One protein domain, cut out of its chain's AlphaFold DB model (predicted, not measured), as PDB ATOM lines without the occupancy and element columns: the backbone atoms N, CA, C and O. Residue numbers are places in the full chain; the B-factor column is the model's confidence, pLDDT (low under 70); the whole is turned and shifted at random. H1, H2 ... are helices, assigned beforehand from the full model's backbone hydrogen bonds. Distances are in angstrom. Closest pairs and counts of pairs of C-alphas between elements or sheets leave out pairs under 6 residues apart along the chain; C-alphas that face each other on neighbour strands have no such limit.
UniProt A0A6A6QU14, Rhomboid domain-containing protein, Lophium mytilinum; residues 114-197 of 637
ATOM      1  N   ASP A 114      38.414  11.967  -8.084       44.06
ATOM      2  CA  ASP A 114      37.488  11.444  -7.066       44.06
ATOM      3  C   ASP A 114      36.075  12.058  -7.193       44.06
ATOM      4  O   ASP A 114      35.128  11.549  -6.579       44.06
ATOM      5  N   SER A 115      35.901  13.103  -8.013       46.94
ATOM      6  CA  SER A 115      34.637  13.829  -8.211       46.94
ATOM      7  C   SER A 115      33.475  12.941  -8.662       46.94
ATOM      8  O   SER A 115      32.303  13.234  -8.396       46.94
ATOM      9  N   HIS A 116      33.782  11.805  -9.288       44.41
ATOM     10  CA  HIS A 116      32.793  10.889  -9.837       44.41
ATOM     11  C   HIS A 116      32.481   9.670  -8.950       44.41
ATOM     12  O   HIS A 116      31.498   8.963  -9.204       44.41
ATOM     13  N   ILE A 117      33.240   9.442  -7.871       50.19
ATOM     14  CA  ILE A 117      33.143   8.253  -7.008       50.19
ATOM     15  C   ILE A 117      32.558   8.615  -5.633       50.19
ATOM     16  O   ILE A 117      33.136   8.327  -4.592       50.19
ATOM     17  N   THR A 118      31.385   9.244  -5.578       52.34
ATOM     18  CA  THR A 118      30.727   9.516  -4.286       52.34
ATOM     19  C   THR A 118      29.638   8.480  -4.011       52.34
ATOM     20  O   THR A 118      28.573   8.511  -4.633       52.34
ATOM     21  N   SER A 119      29.866   7.559  -3.070       56.31
ATOM     22  CA  SER A 119      28.794   6.713  -2.526       56.31
ATOM     23  C   SER A 119      28.217   7.353  -1.267       56.31
ATOM     24  O   SER A 119      28.966   7.677  -0.343       56.31
ATOM     25  N   SER A 120      26.893   7.504  -1.184       63.47
ATOM     26  CA  SER A 120      26.243   7.954   0.051       63.47
ATOM     27  C   SER A 120      26.634   7.055   1.227       63.47
ATOM     28  O   SER A 120      26.715   5.837   1.057       63.47
ATOM     29  N   LEU A 121      26.810   7.637   2.419       69.44
ATOM     30  CA  LEU A 121      27.063   6.864   3.638       69.44
ATOM     31  C   LEU A 121      26.019   5.735   3.795       69.44
ATOM     32  O   LEU A 121      24.845   5.957   3.484       69.44
ATOM     33  N   PRO A 122      26.387   4.548   4.313       66.62
ATOM     34  CA  PRO A 122      25.474   3.408   4.433       66.62
ATOM     35  C   PRO A 122      24.192   3.699   5.225       66.62
ATOM     36  O   PRO A 122      23.173   3.053   4.999       66.62
ATOM     37  N   SER A 123      24.239   4.669   6.143       67.19
ATOM     38  CA  SER A 123      23.106   5.138   6.951       67.19
ATOM     39  C   SER A 123      22.315   6.299   6.334       67.19
ATOM     40  O   SER A 123      21.403   6.810   6.977       67.19
ATOM     41  N   GLY A 124      22.685   6.764   5.139       72.19
ATOM     42  CA  GLY A 124      22.216   8.032   4.580       72.19
ATOM     43  C   GLY A 124      22.940   9.259   5.165       72.19
ATOM     44  O   GLY A 124      23.838   9.106   6.001       72.19
ATOM     45  N   PRO A 125      22.584  10.477   4.709       78.94
ATOM     46  CA  PRO A 125      23.228  11.717   5.136       78.94
ATOM     47  C   PRO A 125      23.002  11.988   6.628       78.94
ATOM     48  O   PRO A 125      21.907  11.798   7.159       78.94
ATOM     49  N   LEU A 126      24.042  12.460   7.311       81.31
ATOM     50  CA  LEU A 126      23.982  12.805   8.726       81.31
ATOM     51  C   LEU A 126      23.203  14.102   8.952       81.31
ATOM     52  O   LEU A 126      23.258  15.047   8.160       81.31
ATOM     53  N   LEU A 127      22.515  14.150  10.095       84.75
ATOM     54  CA  LEU A 127      21.747  15.310  10.539       84.75
ATOM     55  C   LEU A 127      22.652  16.537  10.785       84.75
ATOM     56  O   LEU A 127      23.794  16.383  11.230       84.75
ATOM     57  N   PRO A 128      22.123  17.768  10.620       81.88
ATOM     58  CA  PRO A 128      22.874  19.017  10.784       81.88
ATOM     59  C   PRO A 128      23.681  19.136  12.079       81.88
ATOM     60  O   PRO A 128      24.783  19.680  12.078       81.88
ATOM     61  N   LYS A 129      23.142  18.614  13.188       84.12
ATOM     62  CA  LYS A 129      23.784  18.659  14.507       84.12
ATOM     63  C   LYS A 129      25.082  17.846  14.549       84.12
ATOM     64  O   LYS A 129      26.042  18.295  15.159       84.12
ATOM     65  N   ALA A 130      25.110  16.686  13.893       81.50
ATOM     66  CA  ALA A 130      26.285  15.817  13.849       81.50
ATOM     67  C   ALA A 130      27.365  16.380  12.913       81.50
ATOM     68  O   ALA A 130      28.541  16.365  13.257       81.50
ATOM     69  N   ILE A 131      26.970  16.958  11.771       85.44
ATOM     70  CA  ILE A 131      27.924  17.597  10.851       85.44
ATOM     71  C   ILE A 131      28.566  18.831  11.481       85.44
ATOM     72  O   ILE A 131      29.779  18.947  11.428       85.44
ATOM     73  N   LYS A 132      27.800  19.699  12.156       85.62
ATOM     74  CA  LYS A 132      28.357  20.887  12.830       85.62
ATOM     75  C   LYS A 132      29.319  20.559  13.981       85.62
ATOM     76  O   LYS A 132      30.119  21.409  14.350       85.62
ATOM     77  N   GLN A 133      29.237  19.355  14.556       85.81
ATOM     78  CA  GLN A 133      30.196  18.880  15.562       85.81
ATOM     79  C   GLN A 133      31.535  18.463  14.943       85.81
ATOM     80  O   GLN A 133      32.571  18.631  15.578       85.81
ATOM     81  N   LEU A 134      31.508  17.920  13.723       83.88
ATOM     82  CA  LEU A 134      32.697  17.465  12.998       83.88
ATOM     83  C   LEU A 134      33.335  18.600  12.184       83.88
ATOM     84  O   LEU A 134      34.547  18.777  12.211       83.88
ATOM     85  N   PHE A 135      32.503  19.405  11.524       88.25
ATOM     86  CA  PHE A 135      32.883  20.531  10.681       88.25
ATOM     87  C   PHE A 135      32.059  21.773  11.066       88.25
ATOM     88  O   PHE A 135      30.963  21.979  10.539       88.25
ATOM     89  N   PRO A 136      32.551  22.611  11.996       83.44
ATOM     90  CA  PRO A 136      31.825  23.797  12.460       83.44
ATOM     91  C   PRO A 136      31.622  24.866  11.377       83.44
ATOM     92  O   PRO A 136      30.640  25.605  11.424       83.44
ATOM     93  N   THR A 137      32.551  24.945  10.422       82.94
ATOM     94  CA  THR A 137      32.615  25.961   9.360       82.94
ATOM     95  C   THR A 137      31.879  25.548   8.083       82.94
ATOM     96  O   THR A 137      31.475  26.410   7.306       82.94
ATOM     97  N   LEU A 138      31.646  24.247   7.869       82.00
ATOM     98  CA  LEU A 138      31.024  23.739   6.645       82.00
ATOM     99  C   LEU A 138      29.494  23.710   6.692       82.00
ATOM    100  O   LEU A 138      28.856  23.464   7.719       82.00
ATOM    101  N   SER A 139      28.892  23.855   5.508       84.69
ATOM    102  CA  SER A 139      27.477  23.556   5.306       84.69
ATOM    103  C   SER A 139      27.193  22.067   5.540       84.69
ATOM    104  O   SER A 139      28.039  21.193   5.338       84.69
ATOM    105  N   THR A 140      25.961  21.750   5.934       80.81
ATOM    106  CA  THR A 140      25.538  20.366   6.201       80.81
ATOM    107  C   THR A 140      25.631  19.473   4.966       80.81
ATOM    108  O   THR A 140      25.872  18.274   5.088       80.81
ATOM    109  N   VAL A 141      25.453  20.054   3.779       80.62
ATOM    110  CA  VAL A 141      25.570  19.365   2.492       80.62
ATOM    111  C   VAL A 141      27.036  19.062   2.188       80.62
ATOM    112  O   VAL A 141      27.372  17.908   1.927       80.62
ATOM    113  N   ASN A 142      27.922  20.053   2.307       82.75
ATOM    114  CA  ASN A 142      29.344  19.877   2.004       82.75
ATOM    115  C   ASN A 142      30.032  18.956   3.016       82.75
ATOM    116  O   ASN A 142      30.780  18.073   2.613       82.75
ATOM    117  N   GLY A 143      29.702  19.056   4.308       83.12
ATOM    118  CA  GLY A 143      30.234  18.136   5.321       83.12
ATOM    119  C   GLY A 143      29.832  16.676   5.075       83.12
ATOM    120  O   GLY A 143      30.635  15.770   5.277       83.12
ATOM    121  N   ASN A 144      28.619  16.426   4.566       85.25
ATOM    122  CA  ASN A 144      28.209  15.078   4.158       85.25
ATOM    123  C   ASN A 144      28.934  14.595   2.886       85.25
ATOM    124  O   ASN A 144      29.231  13.405   2.787       85.25
ATOM    125  N   ARG A 145      29.243  15.489   1.934       81.94
ATOM    126  CA  ARG A 145      30.040  15.158   0.735       81.94
ATOM    127  C   ARG A 145      31.478  14.781   1.101       81.94
ATOM    128  O   ARG A 145      31.963  13.755   0.637       81.94
ATOM    129  N   VAL A 146      32.106  15.533   2.006       84.62
ATOM    130  CA  VAL A 146      33.449  15.228   2.530       84.62
ATOM    131  C   VAL A 146      33.476  13.855   3.214       84.62
ATOM    132  O   VAL A 146      34.325  13.023   2.904       84.62
ATOM    133  N   LEU A 147      32.501  13.556   4.082       86.38
ATOM    134  CA  LEU A 147      32.403  12.236   4.726       86.38
ATOM    135  C   LEU A 147      32.154  11.097   3.734       86.38
ATOM    136  O   LEU A 147      32.644   9.989   3.939       86.38
ATOM    137  N   SER A 148      31.377  11.355   2.682       82.25
ATOM    138  CA  SER A 148      31.111  10.385   1.620       82.25
ATOM    139  C   SER A 148      32.398  10.011   0.888       82.25
ATOM    140  O   SER A 148      32.682   8.822   0.784       82.25
ATOM    141  N   ILE A 149      33.220  10.988   0.493       82.06
ATOM    142  CA  ILE A 149      34.512  10.727  -0.162       82.06
ATOM    143  C   ILE A 149      35.475   9.996   0.763       82.06
ATOM    144  O   ILE A 149      36.039   8.979   0.365       82.06
ATOM    145  N   LEU A 150      35.626  10.450   2.011       85.81
ATOM    146  CA  LEU A 150      36.473   9.759   2.984       85.81
ATOM    147  C   LEU A 150      36.044   8.302   3.158       85.81
ATOM    148  O   LEU A 150      36.880   7.403   3.215       85.81
ATOM    149  N   HIS A 151      34.739   8.045   3.225       85.81
ATOM    150  CA  HIS A 151      34.239   6.685   3.333       85.81
ATOM    151  C   HIS A 151      34.477   5.874   2.056       85.81
ATOM    152  O   HIS A 151      34.848   4.705   2.148       85.81
ATOM    153  N   THR A 152      34.326   6.480   0.879       79.31
ATOM    154  CA  THR A 152      34.611   5.809  -0.388       79.31
ATOM    155  C   THR A 152      36.088   5.451  -0.514       79.31
ATOM    156  O   THR A 152      36.371   4.290  -0.791       79.31
ATOM    157  N   ARG A 153      37.018   6.361  -0.186       85.12
ATOM    158  CA  ARG A 153      38.468   6.082  -0.167       85.12
ATOM    159  C   ARG A 153      38.838   4.919   0.764       85.12
ATOM    160  O   ARG A 153      39.736   4.138   0.456       85.12
ATOM    161  N   ARG A 154      38.128   4.759   1.889       87.06
ATOM    162  CA  ARG A 154      38.293   3.608   2.804       87.06
ATOM    163  C   ARG A 154      37.806   2.295   2.196       87.06
ATOM    164  O   ARG A 154      38.427   1.262   2.405       87.06
ATOM    165  N   LEU A 155      36.687   2.323   1.473       82.06
ATOM    166  CA  LEU A 155      36.097   1.132   0.855       82.06
ATOM    167  C   LEU A 155      36.896   0.655  -0.364       82.06
ATOM    168  O   LEU A 155      37.049  -0.556  -0.558       82.06
ATOM    169  N   THR A 156      37.374   1.600  -1.177       72.94
ATOM    170  CA  THR A 156      38.168   1.342  -2.385       72.94
ATOM    171  C   THR A 156      39.626   1.037  -2.080       72.94
ATOM    172  O   THR A 156      40.267   0.414  -2.911       72.94
ATOM    173  N   GLY A 157      40.141   1.463  -0.921       79.38
ATOM    174  CA  GLY A 157      41.551   1.317  -0.556       79.38
ATOM    175  C   GLY A 157      42.446   2.464  -1.018       79.38
ATOM    176  O   GLY A 157      43.605   2.528  -0.610       79.38
ATOM    177  N   SER A 158      41.910   3.421  -1.784       80.44
ATOM    178  CA  SER A 158      42.667   4.585  -2.267       80.44
ATOM    179  C   SER A 158      43.100   5.541  -1.147       80.44
ATOM    180  O   SER A 158      43.956   6.398  -1.367       80.44
ATOM    181  N   LEU A 159      42.576   5.369   0.077       85.38
ATOM    182  CA  LEU A 159      43.049   6.078   1.270       85.38
ATOM    183  C   LEU A 159      44.546   5.843   1.542       85.38
ATOM    184  O   LEU A 159      45.202   6.745   2.054       85.38
ATOM    185  N   ALA A 160      45.093   4.671   1.200       80.25
ATOM    186  CA  ALA A 160      46.504   4.352   1.442       80.25
ATOM    187  C   ALA A 160      47.471   5.146   0.546       80.25
ATOM    188  O   ALA A 160      48.592   5.428   0.960       80.25
ATOM    189  N   GLU A 161      47.038   5.509  -0.663       76.00
ATOM    190  CA  GLU A 161      47.842   6.268  -1.627       76.00
ATOM    191  C   GLU A 161      47.602   7.779  -1.508       76.00
ATOM    192  O   GLU A 161      48.551   8.556  -1.475       76.00
ATOM    193  N   ARG A 162      46.332   8.199  -1.424       75.31
ATOM    194  CA  ARG A 162      45.934   9.619  -1.455       75.31
ATOM    195  C   ARG A 162      45.821  10.264  -0.082       75.31
ATOM    196  O   ARG A 162      45.822  11.485   0.026       75.31
ATOM    197  N   GLY A 163      45.650   9.458   0.961       81.25
ATOM    198  CA  GLY A 163      45.417   9.956   2.309       81.25
ATOM    199  C   GLY A 163      44.144  10.802   2.434       81.25
ATOM    200  O   GLY A 163      43.140  10.604   1.736       81.25
ATOM    201  N   ILE A 164      44.193  11.735   3.382       81.56
ATOM    202  CA  ILE A 164      43.116  12.687   3.702       81.56
ATOM    203  C   ILE A 164      43.249  14.019   2.949       81.56
ATOM    204  O   ILE A 164      42.421  14.908   3.143       81.56
ATOM    205  N   ASP A 165      44.268  14.139   2.103       73.56
ATOM    206  CA  ASP A 165      44.614  15.358   1.377       73.56
ATOM    207  C   ASP A 165      43.879  15.411   0.017       73.56
ATOM    208  O   ASP A 165      43.284  14.418  -0.425       73.56
ATOM    209  N   ASN A 166      43.881  16.575  -0.642       72.00
ATOM    210  CA  ASN A 166      43.303  16.812  -1.978       72.00
ATOM    211  C   ASN A 166      41.814  16.407  -2.115       72.00
ATOM    212  O   ASN A 166      41.390  15.817  -3.109       72.00
ATOM    213  N   ILE A 167      41.011  16.628  -1.068       74.62
ATOM    214  CA  ILE A 167      39.546  16.412  -1.098       74.62
ATOM    215  C   ILE A 167      38.819  17.653  -1.648       74.62
ATOM    216  O   ILE A 167      37.724  17.547  -2.198       74.62
ATOM    217  N   ASP A 168      39.436  18.818  -1.492       71.38
ATOM    218  CA  ASP A 168      39.064  20.105  -2.080       71.38
ATOM    219  C   ASP A 168      39.024  20.031  -3.607       71.38
ATOM    220  O   ASP A 168      37.997  20.354  -4.205       71.38
ATOM    221  N   GLU A 169      40.083  19.491  -4.214       69.94
ATOM    222  CA  GLU A 169      40.180  19.269  -5.662       69.94
ATOM    223  C   GLU A 169      39.106  18.288  -6.156       69.94
ATOM    224  O   GLU A 169      38.396  18.561  -7.119       69.94
ATOM    225  N   ALA A 170      38.894  17.191  -5.423       64.94
ATOM    226  CA  ALA A 170      37.888  16.180  -5.745       64.94
ATOM    227  C   ALA A 170      36.436  16.690  -5.703       64.94
ATOM    228  O   ALA A 170      35.550  16.121  -6.339       64.94
ATOM    229  N   LEU A 171      36.140  17.700  -4.882       68.56
ATOM    230  CA  LEU A 171      34.775  18.206  -4.695       68.56
ATOM    231  C   LEU A 171      34.505  19.528  -5.403       68.56
ATOM    232  O   LEU A 171      33.338  19.947  -5.383       68.56
ATOM    233  N   ASP A 172      35.535  20.142  -5.991       69.12
ATOM    234  CA  ASP A 172      35.543  21.540  -6.432       69.12
ATOM    235  C   ASP A 172      35.025  22.461  -5.310       69.12
ATOM    236  O   ASP A 172      34.076  23.235  -5.458       69.12
ATOM    237  N   LEU A 173      35.567  22.266  -4.102       75.75
ATOM    238  CA  LEU A 173      35.197  23.005  -2.896       75.75
ATOM    239  C   LEU A 173      36.442  23.597  -2.254       75.75
ATOM    240  O   LEU A 173      37.395  22.877  -1.983       75.75
ATOM    241  N   ASP A 174      36.384  24.879  -1.903       74.81
ATOM    242  CA  ASP A 174      37.419  25.489  -1.075       74.81
ATOM    243  C   ASP A 174      37.305  24.966   0.367       74.81
ATOM    244  O   ASP A 174      36.356  25.281   1.096       74.81
ATOM    245  N   LEU A 175      38.229  24.080   0.749       76.06
ATOM    246  CA  LEU A 175      38.314  23.481   2.085       76.06
ATOM    247  C   LEU A 175      39.520  24.017   2.876       76.06
ATOM    248  O   LEU A 175      39.881  23.409   3.885       76.06
ATOM    249  N   SER A 176      40.116  25.148   2.474       74.81
ATOM    250  CA  SER A 176      41.288  25.740   3.143       74.81
ATOM    251  C   SER A 176      41.071  26.020   4.635       74.81
ATOM    252  O   SER A 176      42.015  26.006   5.422       74.81
ATOM    253  N   ASP A 177      39.817  26.256   5.028       75.31
ATOM    254  CA  ASP A 177      39.406  26.570   6.400       75.31
ATOM    255  C   ASP A 177      39.291  25.336   7.316       75.31
ATOM    256  O   ASP A 177      38.988  25.469   8.507       75.31
ATOM    257  N   ILE A 178      39.486  24.124   6.784       80.06
ATOM    258  CA  ILE A 178      39.381  22.871   7.536       80.06
ATOM    259  C   ILE A 178      40.770  22.409   7.941       80.06
ATOM    260  O   ILE A 178      41.626  22.137   7.104       80.06
ATOM    261  N   SER A 179      40.988  22.249   9.245       84.81
ATOM    262  CA  SER A 179      42.263  21.725   9.721       84.81
ATOM    263  C   SER A 179      42.383  20.223   9.455       84.81
ATOM    264  O   SER A 179      41.408  19.467   9.523       84.81
ATOM    265  N   GLN A 180      43.613  19.754   9.241       84.19
ATOM    266  CA  GLN A 180      43.914  18.328   9.090       84.19
ATOM    267  C   GLN A 180      43.398  17.499  10.287       84.19
ATOM    268  O   GLN A 180      42.908  16.382  10.127       84.19
ATOM    269  N   GLU A 181      43.409  18.077  11.491       84.94
ATOM    270  CA  GLU A 181      42.845  17.459  12.696       84.94
ATOM    271  C   GLU A 181      41.324  17.257  12.632       84.94
ATOM    272  O   GLU A 181      40.806  16.286  13.186       84.94
ATOM    273  N   GLN A 182      40.585  18.174  12.000       85.69
ATOM    274  CA  GLN A 182      39.141  18.024  11.796       85.69
ATOM    275  C   GLN A 182      38.855  16.890  10.806       85.69
ATOM    276  O   GLN A 182      37.950  16.087  11.042       85.69
ATOM    277  N   MET A 183      39.669  16.762   9.754       85.88
ATOM    278  CA  MET A 183      39.570  15.669   8.784       85.88
ATOM    279  C   MET A 183      39.891  14.306   9.419       85.88
ATOM    280  O   MET A 183      39.174  13.330   9.200       85.88
ATOM    281  N   MET A 184      40.902  14.248  10.291       87.69
ATOM    282  CA  MET A 184      41.229  13.044  11.060       87.69
ATOM    283  C   MET A 184      40.117  12.657  12.035       87.69
ATOM    284  O   MET A 184      39.729  11.493  12.082       87.69
ATOM    285  N   ARG A 185      39.519  13.622  12.743       88.12
ATOM    286  CA  ARG A 185      38.350  13.368  13.604       88.12
ATOM    287  C   ARG A 185      37.152  12.840  12.816       88.12
ATOM    288  O   ARG A 185      36.445  11.948  13.283       88.12
ATOM    289  N   ALA A 186      36.929  13.359  11.612       88.06
ATOM    290  CA  ALA A 186      35.902  12.858  10.707       88.06
ATOM    291  C   ALA A 186      36.194  11.417  10.248       88.06
ATOM    292  O   ALA A 186      35.292  10.577  10.236       88.06
ATOM    293  N   LEU A 187      37.454  11.099   9.943       90.00
ATOM    294  CA  LEU A 187      37.889   9.747   9.597       90.00
ATOM    295  C   LEU A 187      37.729   8.767  10.773       90.00
ATOM    296  O   LEU A 187      37.202   7.669  10.593       90.00
ATOM    297  N   GLU A 188      38.120   9.166  11.983       89.50
ATOM    298  CA  GLU A 188      37.939   8.390  13.216       89.50
ATOM    299  C   GLU A 188      36.460   8.133  13.513       89.50
ATOM    300  O   GLU A 188      36.077   7.005  13.831       89.50
ATOM    301  N   TYR A 189      35.606   9.143  13.326       89.88
ATOM    302  CA  TYR A 189      34.157   8.983  13.420       89.88
ATOM    303  C   TYR A 189      33.644   7.913  12.443       89.88
ATOM    304  O   TYR A 189      32.854   7.042  12.826       89.88
ATOM    305  N   LEU A 190      34.116   7.926  11.191       87.88
ATOM    306  CA  LEU A 190      33.746   6.919  10.195       87.88
ATOM    307  C   LEU A 190      34.277   5.526  10.558       87.88
ATOM    308  O   LEU A 190      33.554   4.552  10.359       87.88
ATOM    309  N   ARG A 191      35.495   5.410  11.101       89.69
ATOM    310  CA  ARG A 191      36.080   4.142  11.575       89.69
ATOM    311  C   ARG A 191      35.294   3.545  12.735       89.69
ATOM    312  O   ARG A 191      35.000   2.354  12.721       89.69
ATOM    313  N   ALA A 192      34.880   4.380  13.686       87.94
ATOM    314  CA  ALA A 192      34.079   3.959  14.828       87.94
ATOM    315  C   ALA A 192      32.657   3.532  14.424       87.94
ATOM    316  O   ALA A 192      32.110   2.577  14.975       87.94
ATOM    317  N   ARG A 193      32.035   4.236  13.468       84.94
ATOM    318  CA  ARG A 193      30.637   3.990  13.079       84.94
ATOM    319  C   ARG A 193      30.478   2.932  11.986       84.94
ATOM    320  O   ARG A 193      29.484   2.203  11.989       84.94
ATOM    321  N   PHE A 194      31.436   2.851  11.069       83.88
ATOM    322  CA  PHE A 194      31.462   1.938   9.929       83.88
ATOM    323  C   PHE A 194      32.825   1.228   9.886       83.88
ATOM    324  O   PHE A 194      33.745   1.702   9.204       83.88
ATOM    325  N   PRO A 195      32.976   0.116  10.630       83.50
ATOM    326  CA  PRO A 195      34.189  -0.686  10.569       83.50
ATOM    327  C   PRO A 195      34.311  -1.304   9.172       83.50
ATOM    328  O   PRO A 195      33.363  -1.928   8.691       83.50
ATOM    329  N   VAL A 196      35.463  -1.082   8.542       82.06
ATOM    330  CA  VAL A 196      35.862  -1.587   7.222       82.06
ATOM    331  C   VAL A 196      37.288  -2.104   7.377       82.06
ATOM    332  O   VAL A 196      38.078  -1.491   8.096       82.06
ATOM    333  N   ASP A 197      37.604  -3.216   6.721       84.94
ATOM    334  CA  ASP A 197      38.974  -3.713   6.616       84.94
ATOM    335  C   ASP A 197      39.749  -2.859   5.598       84.94
ATOM    336  O   ASP A 197      39.751  -3.118   4.391       84.94
TER     337      ASP A 197
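Overview. This is residues 114 to 197 of the 637 residues of the protein "Rhomboid domain-containing protein" of Lophium mytilinum (UniProt A0A6A6QU14). The longest helix, H2, runs through the middle, and H5 crosses it on one side, the two meeting near their midpoints as an X. H1 packs on the first residues of H2, the short H4 packs on H2's residues 145 to 149, and the short H3 is near H2's other end. The printed part has 84 residues with five named helices, H1 to H5 in chain order, and no named strand: all helix. It is compact, with a radius of gyration of the C-alphas of 11.6 A, and rounded, spanning 28 by 25 by 23 A.

Along the chain. Begin at C-alpha 114; residues 114 to 127 hold no named element. Find C-alpha 128 at (22.874, 19.017, 10.784), where H1, residues 128 to 134, begins. Find C-alpha 140 at (25.538, 20.366, 6.201); from there H2 runs 24.4 A to residue 156. H3 is residues 159 to 162 and H4 residues 167 to 171. H5, residues 180 to 193, runs 19.9 A and ends at C-alpha 193 at (30.637, 3.990, 13.079).

Arrangement. Start at the hub, H2. It touches H5 with residues 147 to 151 alone, closest at the C-alphas of Leu 150 and Leu 187, 6.8 A, the same way at a steep tilt of 68 degrees, only just short of about perpendicular. Its residues 140 to 144 alone touch H1, closest at C-alphas 128 and 140, 5.5 A. H4 touches it, with C-alphas 146 and 167 closest at 7.2 A. H3 is close but not clearly touching: C-alphas 153 and 159, the closest, are 4.8 A apart. H1 and H5 only just touch, with 3 pairs of C-alphas within 8 A, closest at Leu 134 and Ala 186, 6.1 A. Every O i to N i+4 pair is within hydrogen-bond range in H1, H2, H4 and H5; H3 is too short for one.

Size, cuts and confidence. The two farthest C-alphas, 129 and 161, are 31.5 A apart. The printed part has no cut and no long link. Look for pLDDT under 70 at residues 114 to 123 and 169 to 172; the mean of the printed part is 78.6.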